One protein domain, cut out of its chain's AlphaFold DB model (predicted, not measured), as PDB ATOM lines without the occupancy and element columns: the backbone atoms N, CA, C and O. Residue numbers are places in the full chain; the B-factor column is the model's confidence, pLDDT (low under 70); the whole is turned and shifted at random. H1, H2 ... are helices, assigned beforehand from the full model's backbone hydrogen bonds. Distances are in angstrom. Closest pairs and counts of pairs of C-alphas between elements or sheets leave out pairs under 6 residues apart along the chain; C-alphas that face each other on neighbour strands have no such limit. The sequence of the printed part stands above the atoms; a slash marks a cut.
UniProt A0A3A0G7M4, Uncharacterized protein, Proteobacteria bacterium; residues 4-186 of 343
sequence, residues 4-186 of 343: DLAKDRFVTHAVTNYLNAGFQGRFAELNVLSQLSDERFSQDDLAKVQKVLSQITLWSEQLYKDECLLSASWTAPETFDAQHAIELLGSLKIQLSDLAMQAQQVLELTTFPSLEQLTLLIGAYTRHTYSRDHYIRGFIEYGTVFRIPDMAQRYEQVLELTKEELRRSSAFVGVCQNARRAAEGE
ATOM      1  N   ASP A   4       5.782 -36.991 -12.753       92.75
ATOM      2  CA  ASP A   4       4.871 -36.871 -11.615       92.75
ATOM      3  C   ASP A   4       5.576 -37.165 -10.287       92.75
ATOM      4  O   ASP A   4       5.481 -36.369  -9.360       92.75
ATOM      5  N   LEU A   5       6.415 -38.207 -10.228       95.31
ATOM      6  CA  LEU A   5       7.147 -38.541  -9.004       95.31
ATOM      7  C   LEU A   5       8.130 -37.431  -8.593       95.31
ATOM      8  O   LEU A   5       8.320 -37.183  -7.407       95.31
ATOM      9  N   ALA A   6       8.739 -36.727  -9.552       96.38
ATOM     10  CA  ALA A   6       9.604 -35.586  -9.245       96.38
ATOM     11  C   ALA A   6       8.827 -34.415  -8.609       96.38
ATOM     12  O   ALA A   6       9.337 -33.757  -7.702       96.38
ATOM     13  N   LYS A   7       7.590 -34.167  -9.064       96.44
ATOM     14  CA  LYS A   7       6.712 -33.137  -8.487       96.44
ATOM     15  C   LYS A   7       6.228 -33.537  -7.095       96.44
ATOM     16  O   LYS A   7       6.271 -32.709  -6.191       96.44
ATOM     17  N   ASP A   8       5.842 -34.797  -6.917       97.44
ATOM     18  CA  ASP A   8       5.383 -35.338  -5.632       97.44
ATOM     19  C   ASP A   8       6.487 -35.264  -4.567       97.44
ATOM     20  O   ASP A   8       6.247 -34.800  -3.449       97.44
ATOM     21  N   ARG A   9       7.732 -35.602  -4.939       97.38
ATOM     22  CA  ARG A   9       8.911 -35.421  -4.075       97.38
ATOM     23  C   ARG A   9       9.103 -33.971  -3.673       97.38
ATOM     24  O   ARG A   9       9.332 -33.696  -2.500       97.38
ATOM     25  N   PHE A  10       9.013 -33.054  -4.633       97.50
ATOM     26  CA  PHE A  10       9.228 -31.638  -4.364       97.50
ATOM     27  C   PHE A  10       8.161 -31.070  -3.428       97.50
ATOM     28  O   PHE A  10       8.502 -30.378  -2.475       97.50
ATOM     29  N   VAL A  11       6.883 -31.383  -3.655       97.56
ATOM     30  CA  VAL A  11       5.791 -30.906  -2.794       97.56
ATOM     31  C   VAL A  11       5.872 -31.533  -1.401       97.56
ATOM     32  O   VAL A  11       5.736 -30.819  -0.406       97.56
ATOM     33  N   THR A  12       6.168 -32.835  -1.316       98.19
ATOM     34  CA  THR A  12       6.438 -33.508  -0.038       98.19
ATOM     35  C   THR A  12       7.588 -32.828   0.700       98.19
ATOM     36  O   THR A  12       7.420 -32.453   1.856       98.19
ATOM     37  N   HIS A  13       8.722 -32.599   0.028       98.44
ATOM     38  CA  HIS A  13       9.878 -31.917   0.604       98.44
ATOM     39  C   HIS A  13       9.549 -30.503   1.069       98.44
ATOM     40  O   HIS A  13       9.929 -30.120   2.170       98.44
ATOM     41  N   ALA A  14       8.842 -29.721   0.252       98.19
ATOM     42  CA  ALA A  14       8.493 -28.349   0.591       98.19
ATOM     43  C   ALA A  14       7.699 -28.296   1.903       98.19
ATOM     44  O   ALA A  14       8.015 -27.485   2.769       98.19
ATOM     45  N   VAL A  15       6.732 -29.199   2.094       98.50
ATOM     46  CA  VAL A  15       5.953 -29.285   3.337       98.50
ATOM     47  C   VAL A  15       6.784 -29.821   4.504       98.50
ATOM     48  O   VAL A  15       6.807 -29.189   5.562       98.50
ATOM     49  N   THR A  16       7.487 -30.947   4.344       98.50
ATOM     50  CA  THR A  16       8.247 -31.554   5.453       98.50
ATOM     51  C   THR A  16       9.415 -30.678   5.895       98.50
ATOM     52  O   THR A  16       9.624 -30.513   7.095       98.50
ATOM     53  N   ASN A  17      10.128 -30.041   4.962       98.69
ATOM     54  CA  ASN A  17      11.212 -29.110   5.272       98.69
ATOM     55  C   ASN A  17      10.690 -27.864   5.997       98.69
ATOM     56  O   ASN A  17      11.280 -27.429   6.984       98.69
ATOM     57  N   TYR A  18       9.555 -27.312   5.556       98.62
ATOM     58  CA  TYR A  18       8.958 -26.146   6.203       98.62
ATOM     59  C   TYR A  18       8.493 -26.454   7.633       98.62
ATOM     60  O   TYR A  18       8.764 -25.684   8.557       98.62
ATOM     61  N   LEU A  19       7.851 -27.609   7.837       98.62
ATOM     62  CA  LEU A  19       7.488 -28.098   9.167       98.62
ATOM     63  C   LEU A  19       8.727 -28.312  10.040       98.62
ATOM     64  O   LEU A  19       8.761 -27.816  11.166       98.62
ATOM     65  N   ASN A  20       9.755 -28.994   9.525       98.69
ATOM     66  CA  ASN A  20      11.004 -29.220  10.252       98.69
ATOM     67  C   ASN A  20      11.617 -27.887  10.694       98.69
ATOM     68  O   ASN A  20      11.842 -27.673  11.880       98.69
ATOM     69  N   ALA A  21      11.796 -26.944   9.769       98.56
ATOM     70  CA  ALA A  21      12.298 -25.606  10.058       98.56
ATOM     71  C   ALA A  21      11.471 -24.883  11.134       98.56
ATOM     72  O   ALA A  21      12.018 -24.391  12.127       98.56
ATOM     73  N   GLY A  22      10.147 -24.835  10.982       98.38
ATOM     74  CA  GLY A  22       9.256 -24.165  11.930       98.38
ATOM     75  C   GLY A  22       9.329 -24.752  13.343       98.38
ATOM     76  O   GLY A  22       9.454 -24.008  14.320       98.38
ATOM     77  N   PHE A  23       9.306 -26.082  13.461       98.62
ATOM     78  CA  PHE A  23       9.344 -26.767  14.755       98.62
ATOM     79  C   PHE A  23      10.744 -26.808  15.382       98.62
ATOM     80  O   PHE A  23      10.839 -26.735  16.606       98.62
ATOM     81  N   GLN A  24      11.825 -26.825  14.595       98.56
ATOM     82  CA  GLN A  24      13.191 -26.661  15.115       98.56
ATOM     83  C   GLN A  24      13.398 -25.258  15.696       98.56
ATOM     84  O   GLN A  24      13.950 -25.107  16.786       98.56
ATOM     85  N   GLY A  25      12.868 -24.225  15.032       98.50
ATOM     86  CA  GLY A  25      12.840 -22.874  15.591       98.50
ATOM     87  C   GLY A  25      12.054 -22.807  16.900       98.50
ATOM     88  O   GLY A  25      12.534 -22.237  17.879       98.50
ATOM     89  N   ARG A  26      10.861 -23.417  16.957       98.44
ATOM     90  CA  ARG A  26      10.055 -23.468  18.192       98.44
ATOM     91  C   ARG A  26      10.760 -24.240  19.314       98.44
ATOM     92  O   ARG A  26      10.684 -23.836  20.470       98.44
ATOM     93  N   PHE A  27      11.460 -25.325  18.994       98.62
ATOM     94  CA  PHE A  27      12.277 -26.065  19.954       98.62
ATOM     95  C   PHE A  27      13.390 -25.181  20.537       98.62
ATOM     96  O   PHE A  27      13.561 -25.119  21.755       98.62
ATOM     97  N   ALA A  28      14.105 -24.442  19.683       98.56
ATOM     98  CA  ALA A  28      15.144 -23.510  20.109       98.56
ATOM     99  C   ALA A  28      14.586 -22.371  20.983       98.56
ATOM    100  O   ALA A  28      15.165 -22.063  22.023       98.56
ATOM    101  N   GLU A  29      13.431 -21.806  20.622       98.56
ATOM    102  CA  GLU A  29      12.707 -20.812  21.426       98.56
ATOM    103  C   GLU A  29      12.399 -21.332  22.837       98.56
ATOM    104  O   GLU A  29      12.743 -20.684  23.822       98.56
ATOM    105  N   LEU A  30      11.807 -22.527  22.954       98.44
ATOM    106  CA  LEU A  30      11.479 -23.131  24.251       98.44
ATOM    107  C   LEU A  30      12.729 -23.360  25.111       98.44
ATOM    108  O   LEU A  30      12.694 -23.127  26.320       98.44
ATOM    109  N   ASN A  31      13.851 -23.746  24.500       98.38
ATOM    110  CA  ASN A  31      15.121 -23.873  25.213       98.38
ATOM    111  C   ASN A  31      15.646 -22.524  25.719       98.38
ATOM    112  O   ASN A  31      16.257 -22.482  26.786       98.38
ATOM    113  N   VAL A  32      15.426 -21.425  24.991       97.88
ATOM    114  CA  VAL A  32      15.755 -20.071  25.474       97.88
ATOM    115  C   VAL A  32      14.871 -19.687  26.652       97.88
ATOM    116  O   VAL A  32      15.394 -19.230  27.665       97.88
ATOM    117  N   LEU A  33      13.559 -19.922  26.561       97.81
ATOM    118  CA  LEU A  33      12.630 -19.638  27.660       97.81
ATOM    119  C   LEU A  33      13.019 -20.411  28.930       97.81
ATOM    120  O   LEU A  33      13.082 -19.828  30.008       97.81
ATOM    121  N   SER A  34      13.376 -21.692  28.796       97.81
ATOM    122  CA  SER A  34      13.881 -22.513  29.906       97.81
ATOM    123  C   SER A  34      15.162 -21.930  30.520       97.81
ATOM    124  O   SER A  34      15.251 -21.715  31.730       97.81
ATOM    125  N   GLN A  35      16.142 -21.602  29.672       97.00
ATOM    126  CA  GLN A  35      17.437 -21.040  30.065       97.00
ATOM    127  C   GLN A  35      17.339 -19.682  30.758       97.00
ATOM    128  O   GLN A  35      18.181 -19.356  31.593       97.00
ATOM    129  N   LEU A  36      16.342 -18.884  30.388       95.69
ATOM    130  CA  LEU A  36      16.063 -17.585  30.986       95.69
ATOM    131  C   LEU A  36      15.015 -17.671  32.100       95.69
ATOM    132  O   LEU A  36      14.592 -16.626  32.582       95.69
ATOM    133  N   SER A  37      14.634 -18.889  32.514       95.81
ATOM    134  CA  SER A  37      13.583 -19.210  33.495       95.81
ATOM    135  C   SER A  37      12.350 -18.319  33.343       95.81
ATOM    136  O   SER A  37      11.896 -17.693  34.302       95.81
ATOM    137  N   ASP A  38      11.884 -18.211  32.105       96.00
ATOM    138  CA  ASP A  38      10.697 -17.460  31.728       96.00
ATOM    139  C   ASP A  38       9.439 -18.279  32.044       96.00
ATOM    140  O   ASP A  38       9.395 -19.484  31.791       96.00
ATOM    141  N   GLU A  39       8.407 -17.632  32.587       96.94
ATOM    142  CA  GLU A  39       7.168 -18.296  33.023       96.94
ATOM    143  C   GLU A  39       6.382 -18.930  31.868       96.94
ATOM    144  O   GLU A  39       5.583 -19.839  32.087       96.94
ATOM    145  N   ARG A  40       6.628 -18.498  30.624       96.69
ATOM    146  CA  ARG A  40       6.005 -19.077  29.423       96.69
ATOM    147  C   ARG A  40       6.631 -20.408  29.012       96.69
ATOM    148  O   ARG A  40       6.111 -21.064  28.109       96.69
ATOM    149  N   PHE A  41       7.751 -20.812  29.615       98.00
ATOM    150  CA  PHE A  41       8.323 -22.129  29.362       98.00
ATOM    151  C   PHE A  41       7.381 -23.234  29.859       98.00
ATOM    152  O   PHE A  41       6.975 -23.260  31.016       98.00
ATOM    153  N   SER A  42       7.091 -24.194  28.982       98.12
ATOM    154  CA  SER A  42       6.252 -25.353  29.279       98.12
ATOM    155  C   SER A  42       6.976 -26.637  28.884       98.12
ATOM    156  O   SER A  42       7.291 -26.856  27.710       98.12
ATOM    157  N   GLN A  43       7.223 -27.508  29.868       98.06
ATOM    158  CA  GLN A  43       7.839 -28.820  29.640       98.06
ATOM    159  C   GLN A  43       6.958 -29.708  28.749       98.06
ATOM    160  O   GLN A  43       7.470 -30.458  27.917       98.06
ATOM    161  N   ASP A  44       5.636 -29.585  28.881       98.19
ATOM    162  CA  ASP A  44       4.677 -30.310  28.049       98.19
ATOM    163  C   ASP A  44       4.747 -29.848  26.593       98.19
ATOM    164  O   ASP A  44       4.687 -30.669  25.677       98.19
ATOM    165  N   ASP A  45       4.912 -28.545  26.354       97.94
ATOM    166  CA  ASP A  45       5.055 -28.027  24.993       97.94
ATOM    167  C   ASP A  45       6.382 -28.446  24.365       97.94
ATOM    168  O   ASP A  45       6.407 -28.803  23.186       97.94
ATOM    169  N   LEU A  46       7.462 -28.501  25.150       98.19
ATOM    170  CA  LEU A  46       8.739 -29.055  24.697       98.19
ATOM    171  C   LEU A  46       8.586 -30.519  24.261       98.19
ATOM    172  O   LEU A  46       9.015 -30.880  23.163       98.19
ATOM    173  N   ALA A  47       7.912 -31.343  25.069       98.19
ATOM    174  CA  ALA A  47       7.655 -32.746  24.745       98.19
ATOM    175  C   ALA A  47       6.772 -32.909  23.492       98.19
ATOM    176  O   ALA A  47       7.041 -33.772  22.650       98.19
ATOM    177  N   LYS A  48       5.745 -32.064  23.318       98.38
ATOM    178  CA  LYS A  48       4.913 -32.046  22.099       98.38
ATOM    179  C   LYS A  48       5.741 -31.711  20.861       98.38
ATOM    180  O   LYS A  48       5.642 -32.421  19.863       98.38
ATOM    181  N   VAL A  49       6.574 -30.671  20.928       98.31
ATOM    182  CA  VAL A  49       7.451 -30.266  19.816       98.31
ATOM    183  C   VAL A  49       8.428 -31.386  19.460       98.31
ATOM    184  O   VAL A  49       8.573 -31.711  18.287       98.31
ATOM    185  N   GLN A  50       9.033 -32.041  20.453       98.31
ATOM    186  CA  GLN A  50       9.915 -33.193  20.228       98.31
ATOM    187  C   GLN A  50       9.192 -34.355  19.538       98.31
ATOM    188  O   GLN A  50       9.734 -34.953  18.610       98.31
ATOM    189  N   LYS A  51       7.955 -34.663  19.946       98.38
ATOM    190  CA  LYS A  51       7.143 -35.697  19.293       98.38
ATOM    191  C   LYS A  51       6.861 -35.357  17.827       98.38
ATOM    192  O   LYS A  51       6.993 -36.230  16.973       98.38
ATOM    193  N   VAL A  52       6.503 -34.104  17.538       98.44
ATOM    194  CA  VAL A  52       6.265 -33.628  16.166       98.44
ATOM    195  C   VAL A  52       7.537 -33.720  15.322       98.44
ATOM    196  O   VAL A  52       7.490 -34.241  14.211       98.44
ATOM    197  N   LEU A  53       8.687 -33.297  15.853       98.56
ATOM    198  CA  LEU A  53       9.972 -33.404  15.154       98.56
ATOM    199  C   LEU A  53      10.332 -34.857  14.822       98.56
ATOM    200  O   LEU A  53      10.738 -35.133  13.698       98.56
ATOM    201  N   SER A  54      10.117 -35.797  15.746       98.31
ATOM    202  CA  SER A  54      10.324 -37.227  15.474       98.31
ATOM    203  C   SER A  54       9.455 -37.737  14.318       98.31
ATOM    204  O   SER A  54       9.934 -38.503  13.485       98.31
ATOM    205  N   GLN A  55       8.198 -37.289  14.232       98.44
ATOM    206  CA  GLN A  55       7.300 -37.650  13.132       98.44
ATOM    207  C   GLN A  55       7.762 -37.054  11.790       98.44
ATOM    208  O   GLN A  55       7.762 -37.748  10.776       98.44
ATOM    209  N   ILE A  56       8.198 -35.791  11.776       98.50
ATOM    210  CA  ILE A  56       8.706 -35.125  10.565       98.50
ATOM    211  C   ILE A  56       9.988 -35.799  10.053       98.50
ATOM    212  O   ILE A  56      10.167 -35.943   8.840       98.50
ATOM    213  N   THR A  57      10.862 -36.246  10.960       98.44
ATOM    214  CA  THR A  57      12.053 -37.033  10.607       98.44
ATOM    215  C   THR A  57      11.662 -38.318   9.885       98.44
ATOM    216  O   THR A  57      12.194 -38.584   8.811       98.44
ATOM    217  N   LEU A  58      10.675 -39.062  10.402       98.44
ATOM    218  CA  LEU A  58      10.178 -40.276   9.746       98.44
ATOM    219  C   LEU A  58       9.661 -39.987   8.326       98.44
ATOM    220  O   LEU A  58      10.040 -40.685   7.388       98.44
ATOM    221  N   TRP A  59       8.859 -38.933   8.144       98.50
ATOM    222  CA  TRP A  59       8.370 -38.537   6.815       98.50
ATOM    223  C   TRP A  59       9.499 -38.142   5.854       98.50
ATOM    224  O   TRP A  59       9.420 -38.407   4.656       98.50
ATOM    225  N   SER A  60      10.564 -37.521   6.361       98.38
ATOM    226  CA  SER A  60      11.730 -37.147   5.548       98.38
ATOM    227  C   SER A  60      12.536 -38.379   5.121       98.38
ATOM    228  O   SER A  60      12.923 -38.495   3.960       98.38
ATOM    229  N   GLU A  61      12.717 -39.352   6.018       98.19
ATOM    230  CA  GLU A  61      13.346 -40.639   5.692       98.19
ATOM    231  C   GLU A  61      12.536 -41.443   4.665       98.19
ATOM    232  O   GLU A  61      13.116 -42.094   3.794       98.19
ATOM    233  N   GLN A  62      11.204 -41.401   4.758       98.06
ATOM    234  CA  GLN A  62      10.287 -42.001   3.784       98.06
ATOM    235  C   GLN A  62      10.407 -41.325   2.415       98.06
ATOM    236  O   GLN A  62      10.616 -42.010   1.412       98.06
ATOM    237  N   LEU A  63      10.401 -39.989   2.372       98.00
ATOM    238  CA  LEU A  63      10.627 -39.229   1.142       98.00
ATOM    239  C   LEU A  63      11.921 -39.668   0.440       98.00
ATOM    240  O   LEU A  63      11.923 -39.860  -0.775       98.00
ATOM    241  N   TYR A  64      13.015 -39.867   1.178       97.94
ATOM    242  CA  TYR A  64      14.303 -40.294   0.609       97.94
ATOM    243  C   TYR A  64      14.316 -41.748   0.107       97.94
ATOM    244  O   TYR A  64      15.247 -42.147  -0.594       97.94
ATOM    245  N   LYS A  65      13.270 -42.524   0.409       97.56
ATOM    246  CA  LYS A  65      12.972 -43.845  -0.171       97.56
ATOM    247  C   LYS A  65      11.913 -43.776  -1.276       97.56
ATOM    248  O   LYS A  65      11.392 -44.808  -1.683       97.56
ATOM    249  N   ASP A  66      11.615 -42.575  -1.769       97.50
ATOM    250  CA  ASP A  66      10.580 -42.278  -2.763       97.50
ATOM    251  C   ASP A  66       9.134 -42.504  -2.276       97.50
ATOM    252  O   ASP A  66       8.204 -42.525  -3.085       97.50
ATOM    253  N   GLU A  67       8.920 -42.603  -0.963       97.44
ATOM    254  CA  GLU A  67       7.596 -42.664  -0.338       97.44
ATOM    255  C   GLU A  67       7.111 -41.234  -0.052       97.44
ATOM    256  O   GLU A  67       7.446 -40.620   0.961       97.44
ATOM    257  N   CYS A  68       6.362 -40.662  -0.997       97.88
ATOM    258  CA  CYS A  68       5.896 -39.278  -0.907       97.88
ATOM    259  C   CYS A  68       4.695 -39.152   0.043       97.88
ATOM    260  O   CYS A  68       3.705 -39.869  -0.093       97.88
ATOM    261  N   LEU A  69       4.770 -38.190   0.966       97.88
ATOM    262  CA  LEU A  69       3.684 -37.825   1.880       97.88
ATOM    263  C   LEU A  69       2.501 -37.196   1.133       97.88
ATOM    264  O   LEU A  69       1.352 -37.347   1.534       97.88
ATOM    265  N   LEU A  70       2.806 -36.455   0.070       97.62
ATOM    266  CA  LEU A  70       1.874 -35.645  -0.699       97.62
ATOM    267  C   LEU A  70       2.080 -35.872  -2.197       97.62
ATOM    268  O   LEU A  70       3.218 -36.013  -2.651       97.62
ATOM    269  N   SER A  71       0.989 -35.819  -2.966       97.19
ATOM    270  CA  SER A  71       1.048 -35.743  -4.427       97.19
ATOM    271  C   SER A  71       0.666 -34.354  -4.931       97.19
ATOM    272  O   SER A  71      -0.314 -33.759  -4.488       97.19
ATOM    273  N   ALA A  72       1.397 -33.870  -5.932       95.94
ATOM    274  CA  ALA A  72       1.090 -32.646  -6.664       95.94
ATOM    275  C   ALA A  72      -0.199 -32.747  -7.505       95.94
ATOM    276  O   ALA A  72      -0.690 -31.733  -7.996       95.94
ATOM    277  N   SER A  73      -0.721 -33.960  -7.708       95.38
ATOM    278  CA  SER A  73      -1.974 -34.214  -8.429       95.38
ATOM    279  C   SER A  73      -3.216 -34.203  -7.531       95.38
ATOM    280  O   SER A  73      -4.338 -34.157  -8.036       95.38
ATOM    281  N   TRP A  74      -3.028 -34.228  -6.210       95.94
ATOM    282  CA  TRP A  74      -4.121 -34.242  -5.250       95.94
ATOM    283  C   TRP A  74      -4.783 -32.873  -5.115       95.94
ATOM    284  O   TRP A  74      -4.121 -31.845  -5.000       95.94
ATOM    285  N   THR A  75      -6.112 -32.878  -5.033       93.31
ATOM    286  CA  THR A  75      -6.908 -31.692  -4.682       93.31
ATOM    287  C   THR A  75      -7.266 -31.639  -3.197       93.31
ATOM    288  O   THR A  75      -7.867 -30.664  -2.759       93.31
ATOM    289  N   ALA A  76      -6.933 -32.682  -2.431       94.06
ATOM    290  CA  ALA A  76      -7.099 -32.789  -0.983       94.06
ATOM    291  C   ALA A  76      -6.075 -33.800  -0.422       94.06
ATOM    292  O   ALA A  76      -5.694 -34.714  -1.149       94.06
ATOM    293  N   PRO A  77      -5.621 -33.684   0.839       92.69
ATOM    294  CA  PRO A  77      -4.726 -34.679   1.435       92.69
ATOM    295  C   PRO A  77      -5.437 -36.037   1.606       92.69
ATOM    296  O   PRO A  77      -6.406 -36.151   2.361       92.69
ATOM    297  N   GLU A  78      -4.953 -37.074   0.913       95.81
ATOM    298  CA  GLU A  78      -5.647 -38.372   0.821       95.81
ATOM    299  C   GLU A  78      -5.263 -39.383   1.919       95.81
ATOM    300  O   GLU A  78      -5.981 -40.360   2.131       95.81
ATOM    301  N   THR A  79      -4.163 -39.162   2.647       96.81
ATOM    302  CA  THR A  79      -3.696 -40.050   3.731       96.81
ATOM    303  C   THR A  79      -3.806 -39.381   5.099       96.81
ATOM    304  O   THR A  79      -3.805 -38.154   5.206       96.81
ATOM    305  N   PHE A  80      -3.858 -40.184   6.168       97.44
ATOM    306  CA  PHE A  80      -3.845 -39.663   7.540       97.44
ATOM    307  C   PHE A  80      -2.587 -38.840   7.833       97.44
ATOM    308  O   PHE A  80      -2.688 -37.772   8.429       97.44
ATOM    309  N   ASP A  81      -1.421 -39.290   7.367       98.06
ATOM    310  CA  ASP A  81      -0.167 -38.558   7.555       98.06
ATOM    311  C   ASP A  81      -0.158 -37.233   6.779       98.06
ATOM    312  O   ASP A  81       0.270 -36.211   7.312       98.06
ATOM    313  N   ALA A  82      -0.687 -37.216   5.550       97.81
ATOM    314  CA  ALA A  82      -0.834 -35.989   4.771       97.81
ATOM    315  C   ALA A  82      -1.762 -34.990   5.470       97.81
ATOM    316  O   ALA A  82      -1.416 -33.818   5.606       97.81
ATOM    317  N   GLN A  83      -2.923 -35.450   5.945       97.62
ATOM    318  CA  GLN A  83      -3.870 -34.626   6.702       97.62
ATOM    319  C   GLN A  83      -3.205 -34.064   7.956       97.62
ATOM    320  O   GLN A  83      -3.252 -32.855   8.185       97.62
ATOM    321  N   HIS A  84      -2.490 -34.909   8.700       98.12
ATOM    322  CA  HIS A  84      -1.775 -34.497   9.897       98.12
ATOM    323  C   HIS A  84      -0.696 -33.444   9.605       98.12
ATOM    324  O   HIS A  84      -0.574 -32.462  10.335       98.12
ATOM    325  N   ALA A  85       0.060 -33.577   8.513       98.25
ATOM    326  CA  ALA A  85       1.046 -32.573   8.117       98.25
ATOM    327  C   ALA A  85       0.406 -31.212   7.782       98.25
ATOM    328  O   ALA A  85       0.927 -30.169   8.188       98.25
ATOM    329  N   ILE A  86      -0.745 -31.203   7.100       97.88
ATOM    330  CA  ILE A  86      -1.502 -29.971   6.820       97.88
ATOM    331  C   ILE A  86      -2.060 -29.352   8.115       97.88
ATOM    332  O   ILE A  86      -1.992 -28.134   8.292       97.88
ATOM    333  N   GLU A  87      -2.541 -30.162   9.061       97.69
ATOM    334  CA  GLU A  87      -2.966 -29.694  10.391       97.69
ATOM    335  C   GLU A  87      -1.809 -29.059  11.176       97.69
ATOM    336  O   GLU A  87      -1.976 -27.998  11.789       97.69
ATOM    337  N   LEU A  88      -0.615 -29.663  11.129       98.38
ATOM    338  CA  LEU A  88       0.588 -29.114  11.760       98.38
ATOM    339  C   LEU A  88       0.988 -27.763  11.151       98.38
ATOM    340  O   LEU A  88       1.353 -26.855  11.900       98.38
ATOM    341  N   LEU A  89       0.866 -27.591   9.827       98.38
ATOM    342  CA  LEU A  89       1.060 -26.289   9.176       98.38
ATOM    343  C   LEU A  89       0.041 -25.259   9.691       98.38
ATOM    344  O   LEU A  89       0.416 -24.128  10.001       98.38
ATOM    345  N   GLY A  90      -1.226 -25.650   9.854       97.94
ATOM    346  CA  GLY A  90      -2.266 -24.798  10.440       97.94
ATOM    347  C   GLY A  90      -1.951 -24.366  11.877       97.94
ATOM    348  O   GLY A  90      -2.066 -23.187  12.210       97.94
ATOM    349  N   SER A  91      -1.478 -25.288  12.722       98.25
ATOM    350  CA  SER A  91      -1.040 -24.963  14.088       98.25
ATOM    351  C   SER A  91       0.158 -24.010  14.095       98.25
ATOM    352  O   SER A  91       0.174 -23.030  14.844       98.25
ATOM    353  N   LEU A  92       1.146 -24.259  13.231       98.31
ATOM    354  CA  LEU A  92       2.324 -23.408  13.095       98.31
ATOM    355  C   LEU A  92       1.940 -21.989  12.648       98.31
ATOM    356  O   LEU A  92       2.453 -21.018  13.203       98.31
ATOM    357  N   LYS A  93       0.995 -21.855  11.709       98.31
ATOM    358  CA  LYS A  93       0.473 -20.569  11.222       98.31
ATOM    359  C   LYS A  93      -0.097 -19.698  12.343       98.31
ATOM    360  O   LYS A  93       0.199 -18.502  12.393       98.31
ATOM    361  N   ILE A  94      -0.885 -20.288  13.246       98.38
ATOM    362  CA  ILE A  94      -1.467 -19.574  14.395       98.38
ATOM    363  C   ILE A  94      -0.343 -19.061  15.301       98.38
ATOM    364  O   ILE A  94      -0.261 -17.866  15.571       98.38
ATOM    365  N   GLN A  95       0.595 -19.938  15.672       98.19
ATOM    366  CA  GLN A  95       1.719 -19.573  16.540       98.19
ATOM    367  C   GLN A  95       2.596 -18.459  15.949       98.19
ATOM    368  O   GLN A  95       3.068 -17.591  16.679       98.19
ATOM    369  N   LEU A  96       2.849 -18.492  14.637       98.38
ATOM    370  CA  LEU A  96       3.641 -17.471  13.949       98.38
ATOM    371  C   LEU A  96       2.910 -16.128  13.881       98.38
ATOM    372  O   LEU A  96       3.538 -15.090  14.078       98.38
ATOM    373  N   SER A  97       1.595 -16.144  13.653       98.31
ATOM    374  CA  SER A  97       0.761 -14.935  13.685       98.31
ATOM    375  C   SER A  97       0.793 -14.270  15.063       98.31
ATOM    376  O   SER A  97       1.040 -13.066  15.162       98.31
ATOM    377  N   ASP A  98       0.628 -15.061  16.126       98.31
ATOM    378  CA  ASP A  98       0.669 -14.568  17.505       98.31
ATOM    379  C   ASP A  98       2.044 -13.991  17.852       98.31
ATOM    380  O   ASP A  98       2.140 -12.908  18.434       98.31
ATOM    381  N   LEU A  99       3.119 -14.681  17.459       98.25
ATOM    382  CA  LEU A  99       4.484 -14.221  17.697       98.25
ATOM    383  C   LEU A  99       4.803 -12.937  16.921       98.25
ATOM    384  O   LEU A  99       5.455 -12.048  17.465       98.25
ATOM    385  N   ALA A 100       4.319 -12.805  15.681       98.44
ATOM    386  CA  ALA A 100       4.472 -11.589  14.885       98.44
ATOM    387  C   ALA A 100       3.834 -10.379  15.577       98.44
ATOM    388  O   ALA A 100       4.462  -9.325  15.689       98.44
ATOM    389  N   MET A 101       2.603 -10.542  16.071       98.31
ATOM    390  CA  MET A 101       1.878  -9.499  16.797       98.31
ATOM    391  C   MET A 101       2.603  -9.113  18.091       98.31
ATOM    392  O   MET A 101       2.822  -7.929  18.336       98.31
ATOM    393  N   GLN A 102       3.008 -10.097  18.895       98.19
ATOM    394  CA  GLN A 102       3.715  -9.854  20.154       98.19
ATOM    395  C   GLN A 102       5.064  -9.156  19.925       98.19
ATOM    396  O   GLN A 102       5.385  -8.189  20.612       98.19
ATOM    397  N   ALA A 103       5.844  -9.593  18.929       98.00
ATOM    398  CA  ALA A 103       7.111  -8.953  18.581       98.00
ATOM    399  C   ALA A 103       6.910  -7.502  18.114       98.00
ATOM    400  O   ALA A 103       7.645  -6.621  18.556       98.00
ATOM    401  N   GLN A 104       5.893  -7.235  17.281       97.62
ATOM    402  CA  GLN A 104       5.560  -5.876  16.836       97.62
ATOM    403  C   GLN A 104       5.251  -4.962  18.026       97.62
ATOM    404  O   GLN A 104       5.827  -3.883  18.130       97.62
ATOM    405  N   GLN A 105       4.404  -5.421  18.953       97.56
ATOM    406  CA  GLN A 105       4.026  -4.652  20.141       97.56
ATOM    407  C   GLN A 105       5.239  -4.253  20.985       97.56
ATOM    408  O   GLN A 105       5.296  -3.128  21.473       97.56
ATOM    409  N   VAL A 106       6.224  -5.146  21.146       97.06
ATOM    410  CA  VAL A 106       7.455  -4.821  21.886       97.06
ATOM    411  C   VAL A 106       8.348  -3.852  21.109       97.06
ATOM    412  O   VAL A 106       8.932  -2.948  21.704       97.06
ATOM    413  N   LEU A 107       8.467  -4.016  19.791       95.88
ATOM    414  CA  LEU A 107       9.320  -3.164  18.953       95.88
ATOM    415  C   LEU A 107       8.789  -1.730  18.806       95.88
ATOM    416  O   LEU A 107       9.583  -0.827  18.544       95.88
ATOM    417  N   GLU A 108       7.484  -1.522  18.993       95.56
ATOM    418  CA  GLU A 108       6.817  -0.211  18.966       95.56
ATOM    419  C   GLU A 108       6.880   0.549  20.301       95.56
ATOM    420  O   GLU A 108       6.445   1.702  20.377       95.56
ATOM    421  N   LEU A 109       7.424  -0.054  21.364       94.56
ATOM    422  CA  LEU A 109       7.543   0.615  22.658       94.56
ATOM    423  C   LEU A 109       8.456   1.842  22.569       94.56
ATOM    424  O   LEU A 109       9.593   1.778  22.103       94.56
ATOM    425  N   THR A 110       7.982   2.963  23.114       91.94
ATOM    426  CA  THR A 110       8.780   4.189  23.276       91.94
ATOM    427  C   THR A 110       9.596   4.195  24.570       91.94
ATOM    428  O   THR A 110      10.392   5.104  24.802       91.94
ATOM    429  N   THR A 111       9.368   3.214  25.444       92.06
ATOM    430  CA  THR A 111      10.067   3.024  26.718       92.06
ATOM    431  C   THR A 111      10.918   1.766  26.677       92.06
ATOM    432  O   THR A 111      10.709   0.883  25.849       92.06
ATOM    433  N   PHE A 112      11.859   1.656  27.613       90.50
ATOM    434  CA  PHE A 112      12.660   0.448  27.745       90.50
ATOM    435  C   PHE A 112      11.757  -0.769  28.060       90.50
ATOM    436  O   PHE A 112      10.893  -0.651  28.937       90.50
ATOM    437  N   PRO A 113      11.916  -1.909  27.364       92.50
ATOM    438  CA  PRO A 113      11.073  -3.085  27.566       92.50
ATOM    439  C   PRO A 113      11.307  -3.753  28.926       92.50
ATOM    440  O   PRO A 113      12.402  -3.712  29.490       92.50
ATOM    441  N   SER A 114      10.285  -4.435  29.437       92.81
ATOM    442  CA  SER A 114      10.425  -5.318  30.596       92.81
ATOM    443  C   SER A 114      11.342  -6.510  30.286       92.81
ATOM    444  O   SER A 114      11.626  -6.827  29.129       92.81
ATOM    445  N   LEU A 115      11.782  -7.226  31.327       91.19
ATOM    446  CA  LEU A 115      12.556  -8.456  31.148       91.19
ATOM    447  C   LEU A 115      11.791  -9.508  30.330       91.19
ATOM    448  O   LEU A 115      12.365 -10.131  29.449       91.19
ATOM    449  N   GLU A 116      10.491  -9.668  30.577       94.31
ATOM    450  CA  GLU A 116       9.635 -10.593  29.826       94.31
ATOM    451  C   GLU A 116       9.573 -10.231  28.331       94.31
ATOM    452  O   GLU A 116       9.647 -11.102  27.459       94.31
ATOM    453  N   GLN A 117       9.489  -8.934  28.023       95.88
ATOM    454  CA  GLN A 117       9.478  -8.414  26.656       95.88
ATOM    455  C   GLN A 117      10.844  -8.576  25.968       95.88
ATOM    456  O   GLN A 117      10.900  -8.908  24.785       95.88
ATOM    457  N   LEU A 118      11.952  -8.413  26.699       95.88
ATOM    458  CA  LEU A 118      13.288  -8.742  26.188       95.88
ATOM    459  C   LEU A 118      13.413 -10.236  25.886       95.88
ATOM    460  O   LEU A 118      13.838 -10.602  24.792       95.88
ATOM    461  N   THR A 119      12.995 -11.098  26.815       96.56
ATOM    462  CA  THR A 119      13.017 -12.552  26.621       96.56
ATOM    463  C   THR A 119      12.163 -12.975  25.428       96.56
ATOM    464  O   THR A 119      12.589 -13.832  24.655       96.56
ATOM    465  N   LEU A 120      11.011 -12.327  25.210       97.81
ATOM    466  CA  LEU A 120      10.179 -12.536  24.022       97.81
ATOM    467  C   LEU A 120      10.954 -12.245  22.734       97.81
ATOM    468  O   LEU A 120      10.958 -13.074  21.829       97.81
ATOM    469  N   LEU A 121      11.629 -11.093  22.643       98.00
ATOM    470  CA  LEU A 121      12.403 -10.730  21.452       98.00
ATOM    471  C   LEU A 121      13.584 -11.676  21.213       98.00
ATOM    472  O   LEU A 121      13.831 -12.056  20.071       98.00
ATOM    473  N   ILE A 122      14.291 -12.091  22.267       98.25
ATOM    474  CA  ILE A 122      15.405 -13.049  22.155       98.25
ATOM    475  C   ILE A 122      14.885 -14.419  21.707       98.25
ATOM    476  O   ILE A 122      15.473 -15.038  20.819       98.25
ATOM    477  N   GLY A 123      13.769 -14.881  22.278       98.31
ATOM    478  CA  GLY A 123      13.100 -16.119  21.881       98.31
ATOM    479  C   GLY A 123      12.632 -16.075  20.425       98.31
ATOM    480  O   GLY A 123      12.923 -16.996  19.663       98.31
ATOM    481  N   ALA A 124      12.004 -14.975  20.007       98.50
ATOM    482  CA  ALA A 124      11.564 -14.747  18.634       98.50
ATOM    483  C   ALA A 124      12.740 -14.739  17.643       98.50
ATOM    484  O   ALA A 124      12.702 -15.426  16.622       98.50
ATOM    485  N   TYR A 125      13.815 -14.015  17.960       98.56
ATOM    486  CA  TYR A 125      15.022 -13.986  17.135       98.56
ATOM    487  C   TYR A 125      15.669 -15.374  17.041       98.56
ATOM    488  O   TYR A 125      16.026 -15.829  15.954       98.56
ATOM    489  N   THR A 126      15.734 -16.104  18.158       98.62
ATOM    490  CA  THR A 126      16.255 -17.478  18.182       98.62
ATOM    491  C   THR A 126      15.401 -18.417  17.339       98.62
ATOM    492  O   THR A 126      15.938 -19.172  16.529       98.62
ATOM    493  N   ARG A 127      14.071 -18.335  17.448       98.44
ATOM    494  CA  ARG A 127      13.157 -19.109  16.604       98.44
ATOM    495  C   ARG A 127      13.422 -18.863  15.129       98.44
ATOM    496  O   ARG A 127      13.586 -19.816  14.376       98.44
ATOM    497  N   HIS A 128      13.470 -17.596  14.727       98.12
ATOM    498  CA  HIS A 128      13.688 -17.217  13.337       98.12
ATOM    499  C   HIS A 128      15.012 -17.768  12.795       98.12
ATOM    500  O   HIS A 128      15.021 -18.413  11.747       98.12
ATOM    501  N   THR A 129      16.110 -17.551  13.520       98.06
ATOM    502  CA  THR A 129      17.455 -17.949  13.076       98.06
ATOM    503  C   THR A 129      17.609 -19.465  12.970       98.06
ATOM    504  O   THR A 129      18.107 -19.954  11.956       98.06
ATOM    505  N   TYR A 130      17.099 -20.227  13.944       98.44
ATOM    506  CA  TYR A 130      17.094 -21.692  13.873       98.44
ATOM    507  C   TYR A 130      16.161 -22.223  12.782       98.44
ATOM    508  O   TYR A 130      16.547 -23.135  12.050       98.44
ATOM    509  N   SER A 131      14.968 -21.644  12.607       98.31
ATOM    510  CA  SER A 131      14.091 -22.023  11.495       98.31
ATOM    511  C   SER A 131      14.764 -21.800  10.146       98.31
ATOM    512  O   SER A 131      14.738 -22.686   9.295       98.31
ATOM    513  N   ARG A 132      15.409 -20.647   9.954       97.88
ATOM    514  CA  ARG A 132      16.108 -20.321   8.708       97.88
ATOM    515  C   ARG A 132      17.266 -21.280   8.431       97.88
ATOM    516  O   ARG A 132      17.380 -21.764   7.307       97.88
ATOM    517  N   ASP A 133      18.093 -21.575   9.434       98.38
ATOM    518  CA  ASP A 133      19.210 -22.521   9.296       98.38
ATOM    519  C   ASP A 133      18.718 -23.917   8.885       98.38
ATOM    520  O   ASP A 133      19.186 -24.470   7.889       98.38
ATOM    521  N   HIS A 134      17.709 -24.454   9.577       98.31
ATOM    522  CA  HIS A 134      17.151 -25.769   9.258       98.31
ATOM    523  C   HIS A 134      16.455 -25.814   7.894       98.31
ATOM    524  O   HIS A 134      16.613 -26.800   7.175       98.31
ATOM    525  N   TYR A 135      15.753 -24.747   7.502       98.31
ATOM    526  CA  TYR A 135      15.134 -24.641   6.179       98.31
ATOM    527  C   TYR A 135      16.176 -24.742   5.057       98.31
ATOM    528  O   TYR A 135      16.004 -25.512   4.112       98.31
ATOM    529  N   ILE A 136      17.285 -24.004   5.186       98.31
ATOM    530  CA  ILE A 136      18.400 -24.019   4.228       98.31
ATOM    531  C   ILE A 136      19.048 -25.404   4.179       98.31
ATOM    532  O   ILE A 136      19.248 -25.948   3.092       98.31
ATOM    533  N   ARG A 137      19.338 -26.003   5.341       98.44
ATOM    534  CA  ARG A 137      19.925 -27.351   5.419       98.44
ATOM    535  C   ARG A 137      19.046 -28.406   4.763       98.44
ATOM    536  O   ARG A 137      19.588 -29.266   4.076       98.44
ATOM    537  N   GLY A 138      17.726 -28.322   4.917       98.31
ATOM    538  CA  GLY A 138      16.810 -29.254   4.267       98.31
ATOM    539  C   GLY A 138      16.891 -29.198   2.741       98.31
ATOM    540  O   GLY A 138      16.909 -30.248   2.105       98.31
ATOM    541  N   PHE A 139      17.031 -28.012   2.134       98.44
ATOM    542  CA  PHE A 139      17.238 -27.910   0.679       98.44
ATOM    543  C   PHE A 139      18.597 -28.448   0.228       98.44
ATOM    544  O   PHE A 139      18.684 -29.063  -0.836       98.44
ATOM    545  N   ILE A 140      19.653 -28.243   1.022       98.38
ATOM    546  CA  ILE A 140      20.977 -28.827   0.750       98.38
ATOM    547  C   ILE A 140      20.886 -30.355   0.781       98.38
ATOM    548  O   ILE A 140      21.361 -31.023  -0.140       98.38
ATOM    549  N   GLU A 141      20.240 -30.911   1.806       98.38
ATOM    550  CA  GLU A 141      20.048 -32.354   1.955       98.38
ATOM    551  C   GLU A 141      19.220 -32.927   0.800       98.38
ATOM    552  O   GLU A 141      19.672 -33.853   0.130       98.38
ATOM    553  N   TYR A 142      18.067 -32.330   0.485       98.31
ATOM    554  CA  TYR A 142      17.220 -32.749  -0.634       98.31
ATOM    555  C   TYR A 142      17.959 -32.692  -1.975       98.31
ATOM    556  O   TYR A 142      17.934 -33.658  -2.744       98.31
ATOM    557  N   GLY A 143      18.668 -31.589  -2.244       98.19
ATOM    558  CA  GLY A 143      19.490 -31.441  -3.443       98.19
ATOM    559  C   GLY A 143      20.593 -32.497  -3.522       98.19
ATOM    560  O   GLY A 143      20.854 -33.039  -4.594       98.19
ATOM    561  N   THR A 144      21.186 -32.871  -2.390       98.00
ATOM    562  CA  THR A 144      22.207 -33.924  -2.323       98.00
ATOM    563  C   THR A 144      21.610 -35.308  -2.583       98.00
ATOM    564  O   THR A 144      22.081 -36.023  -3.472       98.00
ATOM    565  N   VAL A 145      20.546 -35.681  -1.862       98.06
ATOM    566  CA  VAL A 145      19.889 -36.999  -1.953       98.06
ATOM    567  C   VAL A 145      19.366 -37.263  -3.364       98.06
ATOM    568  O   VAL A 145      19.608 -38.333  -3.929       98.06
ATOM    569  N   PHE A 146      18.712 -36.276  -3.979       97.56
ATOM    570  CA  PHE A 146      18.128 -36.410  -5.318       97.56
ATOM    571  C   PHE A 146      19.047 -35.949  -6.457       97.56
ATOM    572  O   PHE A 146      18.607 -35.896  -7.606       97.56
ATOM    573  N   ARG A 147      20.331 -35.681  -6.173       97.75
ATOM    574  CA  ARG A 147      21.365 -35.313  -7.161       97.75
ATOM    575  C   ARG A 147      20.998 -34.081  -8.000       97.75
ATOM    576  O   ARG A 147      21.144 -34.082  -9.220       97.75
ATOM    577  N   ILE A 148      20.549 -33.027  -7.326       97.75
ATOM    578  CA  ILE A 148      20.254 -31.693  -7.862       97.75
ATOM    579  C   ILE A 148      21.342 -30.723  -7.348       97.75
ATOM    580  O   ILE A 148      21.091 -29.945  -6.422       97.75
ATOM    581  N   PRO A 149      22.574 -30.780  -7.892       97.44
ATOM    582  CA  PRO A 149      23.727 -30.065  -7.338       97.44
ATOM    583  C   PRO A 149      23.541 -28.544  -7.319       97.44
ATOM    584  O   PRO A 149      23.929 -27.906  -6.346       97.44
ATOM    585  N   ASP A 150      22.878 -27.973  -8.329       97.69
ATOM    586  CA  ASP A 150      22.628 -26.528  -8.412       97.69
ATOM    587  C   ASP A 150      21.810 -26.013  -7.217       97.69
ATOM    588  O   ASP A 150      22.041 -24.910  -6.719       97.69
ATOM    589  N   MET A 151      20.866 -26.824  -6.724       96.94
ATOM    590  CA  MET A 151      20.082 -26.496  -5.535       96.94
ATOM    591  C   MET A 151      20.966 -26.519  -4.289       96.94
ATOM    592  O   MET A 151      20.986 -25.539  -3.547       96.94
ATOM    593  N   ALA A 152      21.726 -27.599  -4.081       97.75
ATOM    594  CA  ALA A 152      22.606 -27.720  -2.923       97.75
ATOM    595  C   ALA A 152      23.634 -26.577  -2.879       97.75
ATOM    596  O   ALA A 152      23.704 -25.857  -1.886       97.75
ATOM    597  N   GLN A 153      24.327 -26.322  -3.993       97.12
ATOM    598  CA  GLN A 153      25.330 -25.262  -4.099       97.12
ATOM    599  C   GLN A 153      24.742 -23.870  -3.825       97.12
ATOM    600  O   GLN A 153      25.355 -23.063  -3.123       97.12
ATOM    601  N   ARG A 154      23.546 -23.572  -4.352       96.25
ATOM    602  CA  ARG A 154      22.874 -22.289  -4.104       96.25
ATOM    603  C   ARG A 154      22.604 -22.078  -2.615       96.25
ATOM    604  O   ARG A 154      22.824 -20.981  -2.113       96.25
ATOM    605  N   TYR A 155      22.119 -23.100  -1.912       97.19
ATOM    606  CA  TYR A 155      21.784 -22.977  -0.492       97.19
ATOM    607  C   TYR A 155      23.014 -23.041   0.426       97.19
ATOM    608  O   TYR A 155      23.017 -22.374   1.459       97.19
ATOM    609  N   GLU A 156      24.087 -23.733   0.038       97.38
ATOM    610  CA  GLU A 156      25.375 -23.703   0.749       97.38
ATOM    611  C   GLU A 156      25.946 -22.283   0.851       97.38
ATOM    612  O   GLU A 156      26.424 -21.886   1.912       97.38
ATOM    613  N   GLN A 157      25.830 -21.481  -0.214       94.62
ATOM    614  CA  GLN A 157      26.262 -20.077  -0.198       94.62
ATOM    615  C   GLN A 157      25.487 -19.239   0.829       94.62
ATOM    616  O   GLN A 157      26.051 -18.346   1.459       94.62
ATOM    617  N   VAL A 158      24.198 -19.534   1.023       94.75
ATOM    618  CA  VAL A 158      23.335 -18.819   1.977       94.75
ATOM    619  C   VAL A 158      23.561 -19.304   3.413       94.75
ATOM    620  O   VAL A 158      23.413 -18.521   4.350       94.75
ATOM    621  N   LEU A 159      23.957 -20.567   3.606       95.81
ATOM    622  CA  LEU A 159      24.186 -21.167   4.925       95.81
ATOM    623  C   LEU A 159      25.293 -20.460   5.725       95.81
ATOM    624  O   LEU A 159      25.242 -20.413   6.950       95.81
ATOM    625  N   GLU A 160      26.300 -19.879   5.071       92.12
ATOM    626  CA  GLU A 160      27.333 -19.124   5.795       92.12
ATOM    627  C   GLU A 160      26.770 -17.873   6.484       92.12
ATOM    628  O   GLU A 160      27.220 -17.519   7.576       92.12
ATOM    629  N   LEU A 161      25.747 -17.242   5.898       90.56
ATOM    630  CA  LEU A 161      25.105 -16.058   6.470       90.56
ATOM    631  C   LEU A 161      24.328 -16.399   7.750       90.56
ATOM    632  O   LEU A 161      24.357 -15.622   8.705       90.56
ATOM    633  N   THR A 162      23.704 -17.581   7.827       95.56
ATOM    634  CA  THR A 162      22.942 -17.983   9.025       95.56
ATOM    635  C   THR A 162      23.830 -18.285  10.222       95.56
ATOM    636  O   THR A 162      23.396 -18.123  11.362       95.56
ATOM    637  N   LYS A 163      25.095 -18.668  10.011       95.94
ATOM    638  CA  LYS A 163      26.028 -18.932  11.120       95.94
ATOM    639  C   LYS A 163      26.265 -17.696  11.978       95.94
ATOM    640  O   LYS A 163      26.381 -17.820  13.194       95.94
ATOM    641  N   GLU A 164      26.359 -16.519  11.364       95.44
ATOM    642  CA  GLU A 164      26.522 -15.269  12.111       95.44
ATOM    643  C   GLU A 164      25.245 -14.904  12.876       95.44
ATOM    644  O   GLU A 164      25.309 -14.523  14.044       95.44
ATOM    645  N   GLU A 165      24.076 -15.106  12.267       96.12
ATOM    646  CA  GLU A 165      22.790 -14.889  12.933       96.12
ATOM    647  C   GLU A 165      22.619 -15.808  14.158       96.12
ATOM    648  O   GLU A 165      22.224 -15.336  15.227       96.12
ATOM    649  N   LEU A 166      22.998 -17.087  14.042       97.75
ATOM    650  CA  LEU A 166      22.994 -18.058  15.143       97.75
ATOM    651  C   LEU A 166      23.962 -17.667  16.264       97.75
ATOM    652  O   LEU A 166      23.574 -17.675  17.434       97.75
ATOM    653  N   ARG A 167      25.202 -17.267  15.931       97.56
ATOM    654  CA  ARG A 167      26.173 -16.766  16.924       97.56
ATOM    655  C   ARG A 167      25.610 -15.578  17.689       97.56
ATOM    656  O   ARG A 167      25.696 -15.544  18.917       97.56
ATOM    657  N   ARG A 168      25.001 -14.626  16.977       96.81
ATOM    658  CA  ARG A 168      24.356 -13.460  17.586       96.81
ATOM    659  C   ARG A 168      23.203 -13.869  18.500       96.81
ATOM    660  O   ARG A 168      23.101 -13.350  19.607       96.81
ATOM    661  N   SER A 169      22.389 -14.835  18.078       97.56
ATOM    662  CA  SER A 169      21.306 -15.378  18.898       97.56
ATOM    663  C   SER A 169      21.829 -15.955  20.215       97.56
ATOM    664  O   SER A 169      21.335 -15.603  21.286       97.56
ATOM    665  N   SER A 170      22.878 -16.782  20.162       97.88
ATOM    666  CA  SER A 170      23.524 -17.324  21.363       97.88
ATOM    667  C   SER A 170      24.131 -16.228  22.244       97.88
ATOM    668  O   SER A 170      24.029 -16.302  23.468       97.88
ATOM    669  N   ALA A 171      24.724 -15.191  21.644       97.44
ATOM    670  CA  ALA A 171      25.275 -14.056  22.380       97.44
ATOM    671  C   ALA A 171      24.188 -13.294  23.157       97.44
ATOM    672  O   ALA A 171      24.391 -12.978  24.330       97.44
ATOM    673  N   PHE A 172      23.015 -13.060  22.555       97.38
ATOM    674  CA  PHE A 172      21.897 -12.412  23.246       97.38
ATOM    675  C   PHE A 172      21.442 -13.192  24.482       97.38
ATOM    676  O   PHE A 172      21.275 -12.588  25.543       97.38
ATOM    677  N   VAL A 173      21.313 -14.519  24.369       97.44
ATOM    678  CA  VAL A 173      20.966 -15.399  25.499       97.44
ATOM    679  C   VAL A 173      22.035 -15.331  26.591       97.44
ATOM    680  O   VAL A 173      21.707 -15.139  27.763       97.44
ATOM    681  N   GLY A 174      23.315 -15.423  26.215       96.56
ATOM    682  CA  GLY A 174      24.436 -15.401  27.158       96.56
ATOM    683  C   GLY A 174      24.530 -14.100  27.961       96.56
ATOM    684  O   GLY A 174      24.738 -14.140  29.175       96.56
ATOM    685  N   VAL A 175      24.315 -12.945  27.321       95.00
ATOM    686  CA  VAL A 175      24.285 -11.644  28.015       95.00
ATOM    687  C   VAL A 175      23.165 -11.605  29.056       95.00
ATOM    688  O   VAL A 175      23.416 -11.231  30.202       95.00
ATOM    689  N   CYS A 176      21.956 -12.057  28.711       93.62
ATOM    690  CA  CYS A 176      20.837 -12.099  29.657       93.62
ATOM    691  C   CYS A 176      21.072 -13.072  30.819       93.62
ATOM    692  O   CYS A 176      20.793 -12.727  31.968       93.62
ATOM    693  N   GLN A 177      21.643 -14.252  30.561       95.00
ATOM    694  CA  GLN A 177      22.020 -15.202  31.615       95.00
ATOM    695  C   GLN A 177      23.075 -14.621  32.564       95.00
ATOM    696  O   GLN A 177      22.998 -14.813  33.778       95.00
ATOM    697  N   ASN A 178      24.069 -13.907  32.033       93.31
ATOM    698  CA  ASN A 178      25.102 -13.254  32.839       93.31
ATOM    699  C   ASN A 178      24.514 -12.141  33.709       93.31
ATOM    700  O   ASN A 178      24.777 -12.111  34.910       93.31
ATOM    701  N   ALA A 179      23.679 -11.278  33.124       91.56
ATOM    702  CA  ALA A 179      22.987 -10.213  33.847       91.56
ATOM    703  C   ALA A 179      22.114 -10.772  34.981       91.56
ATOM    704  O   ALA A 179      22.126 -10.239  36.091       91.56
ATOM    705  N   ARG A 180      21.418 -11.889  34.733       90.06
ATOM    706  CA  ARG A 180      20.610 -12.578  35.745       90.06
ATOM    707  C   ARG A 180      21.444 -13.106  36.907       90.06
ATOM    708  O   ARG A 180      21.143 -12.800  38.056       90.06
ATOM    709  N   ARG A 181      22.520 -13.843  36.613       91.94
ATOM    710  CA  ARG A 181      23.427 -14.379  37.643       91.94
ATOM    711  C   ARG A 181      24.061 -13.275  38.488       91.94
ATOM    712  O   ARG A 181      24.203 -13.439  39.695       91.94
ATOM    713  N   ALA A 182      24.416 -12.150  37.868       90.19
ATOM    714  CA  ALA A 182      24.938 -10.989  38.582       90.19
ATOM    715  C   ALA A 182      23.891 -10.382  39.534       90.19
ATOM    716  O   ALA A 182      24.214 -10.083  40.679       90.19
ATOM    717  N   ALA A 183      22.635 -10.254  39.093       89.19
ATOM    718  CA  ALA A 183      21.548  -9.745  39.932       89.19
ATOM    719  C   ALA A 183      21.240 -10.672  41.124       89.19
ATOM    720  O   ALA A 183      21.074 -10.198  42.244       89.19
ATOM    721  N   GLU A 184      21.237 -11.994  40.918       89.06
ATOM    722  CA  GLU A 184      21.009 -12.982  41.987       89.06
ATOM    723  C   GLU A 184      22.093 -12.935  43.084       89.06
ATOM    724  O   GLU A 184      21.796 -13.180  44.254       89.06
ATOM    725  N   GLY A 185      23.333 -12.577  42.731       89.12
ATOM    726  CA  GLY A 185      24.445 -12.444  43.678       89.12
ATOM    727  C   GLY A 185      24.425 -11.174  44.538       89.12
ATOM    728  O   GLY A 185      25.047 -11.157  45.599       89.12
ATOM    729  N   GLU A 186      23.715 -10.122  44.119       87.06
ATOM    730  CA  GLU A 186      23.717  -8.803  44.778       87.06
ATOM    731  C   GLU A 186      22.494  -8.551  45.686       87.06
ATOM    732  O   GLU A 186      22.402  -7.510  46.336       87.06
TER     733      GLU A 186
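AT A GLANCE: This is residues 4 to 186 of the 343 residues of an uncharacterized protein of Proteobacteria bacterium (UniProt A0A3A0G7M4). Four long helices lie side by side in a curved row, H5, H4, H1, H2, each running opposite ways to the next, and H3 crosses H1 and H4 over one side of the row. The last residues of H5, 181 to 186, stick out at one end. The 183 printed residues, with five named helices in the order H1 to H5 and no named strand, are all helix by class. The whole is only just compact, close to loose, with a radius of gyration of the C-alphas of 18.6 A, and elongated, spanning 64 by 34 by 29 A.

HOW THE PARTS SIT: H5, residues 149 to 186, forms a hairpin with H4, residues 115 to 145, at a shallow tilt of 24 degrees; their closest C-alphas, of Ile 140 and Ala 152, are 4.2 A apart. H4 touches H1, residues 4 to 35, opposite ways at a shallow tilt of 29 degrees, closest at the C-alphas of Gly 25 and Arg 127, 3.9 A. H1 forms a hairpin with H2, residues 43 to 63, closest at the C-alphas of Thr 16 and Ile 56, 6.3 A. H3, residues 80 to 107, touches H1 with residues 85 to 92 alone, at a steep tilt of 45 degrees, the closest C-alphas being Leu 19 and Leu 89, 6.7 A. Every O i to N i+4 pair is within hydrogen-bond range in H1, H2, H3 and H4, and 27 of 34 in H5.

IN THESE COORDINATES: H5 is 56.3 A long, with a kink of 37 degrees near residue 160, and ends at C-alpha 186 (23.717, -8.803, 44.778). H1, 46.3 A, begins at C-alpha 4 (4.871, -36.871, -11.615). H4 measures 44.3 A, H3 40.4 A and H2 30.5 A.

THE WHOLE: The C-alphas of Asp 4 and Glu 186, the two farthest apart, are 65.8 A apart. The link from H2 to H3, 16 residues, is long. The printed part has no cut, and no printed residue has a pLDDT under 70.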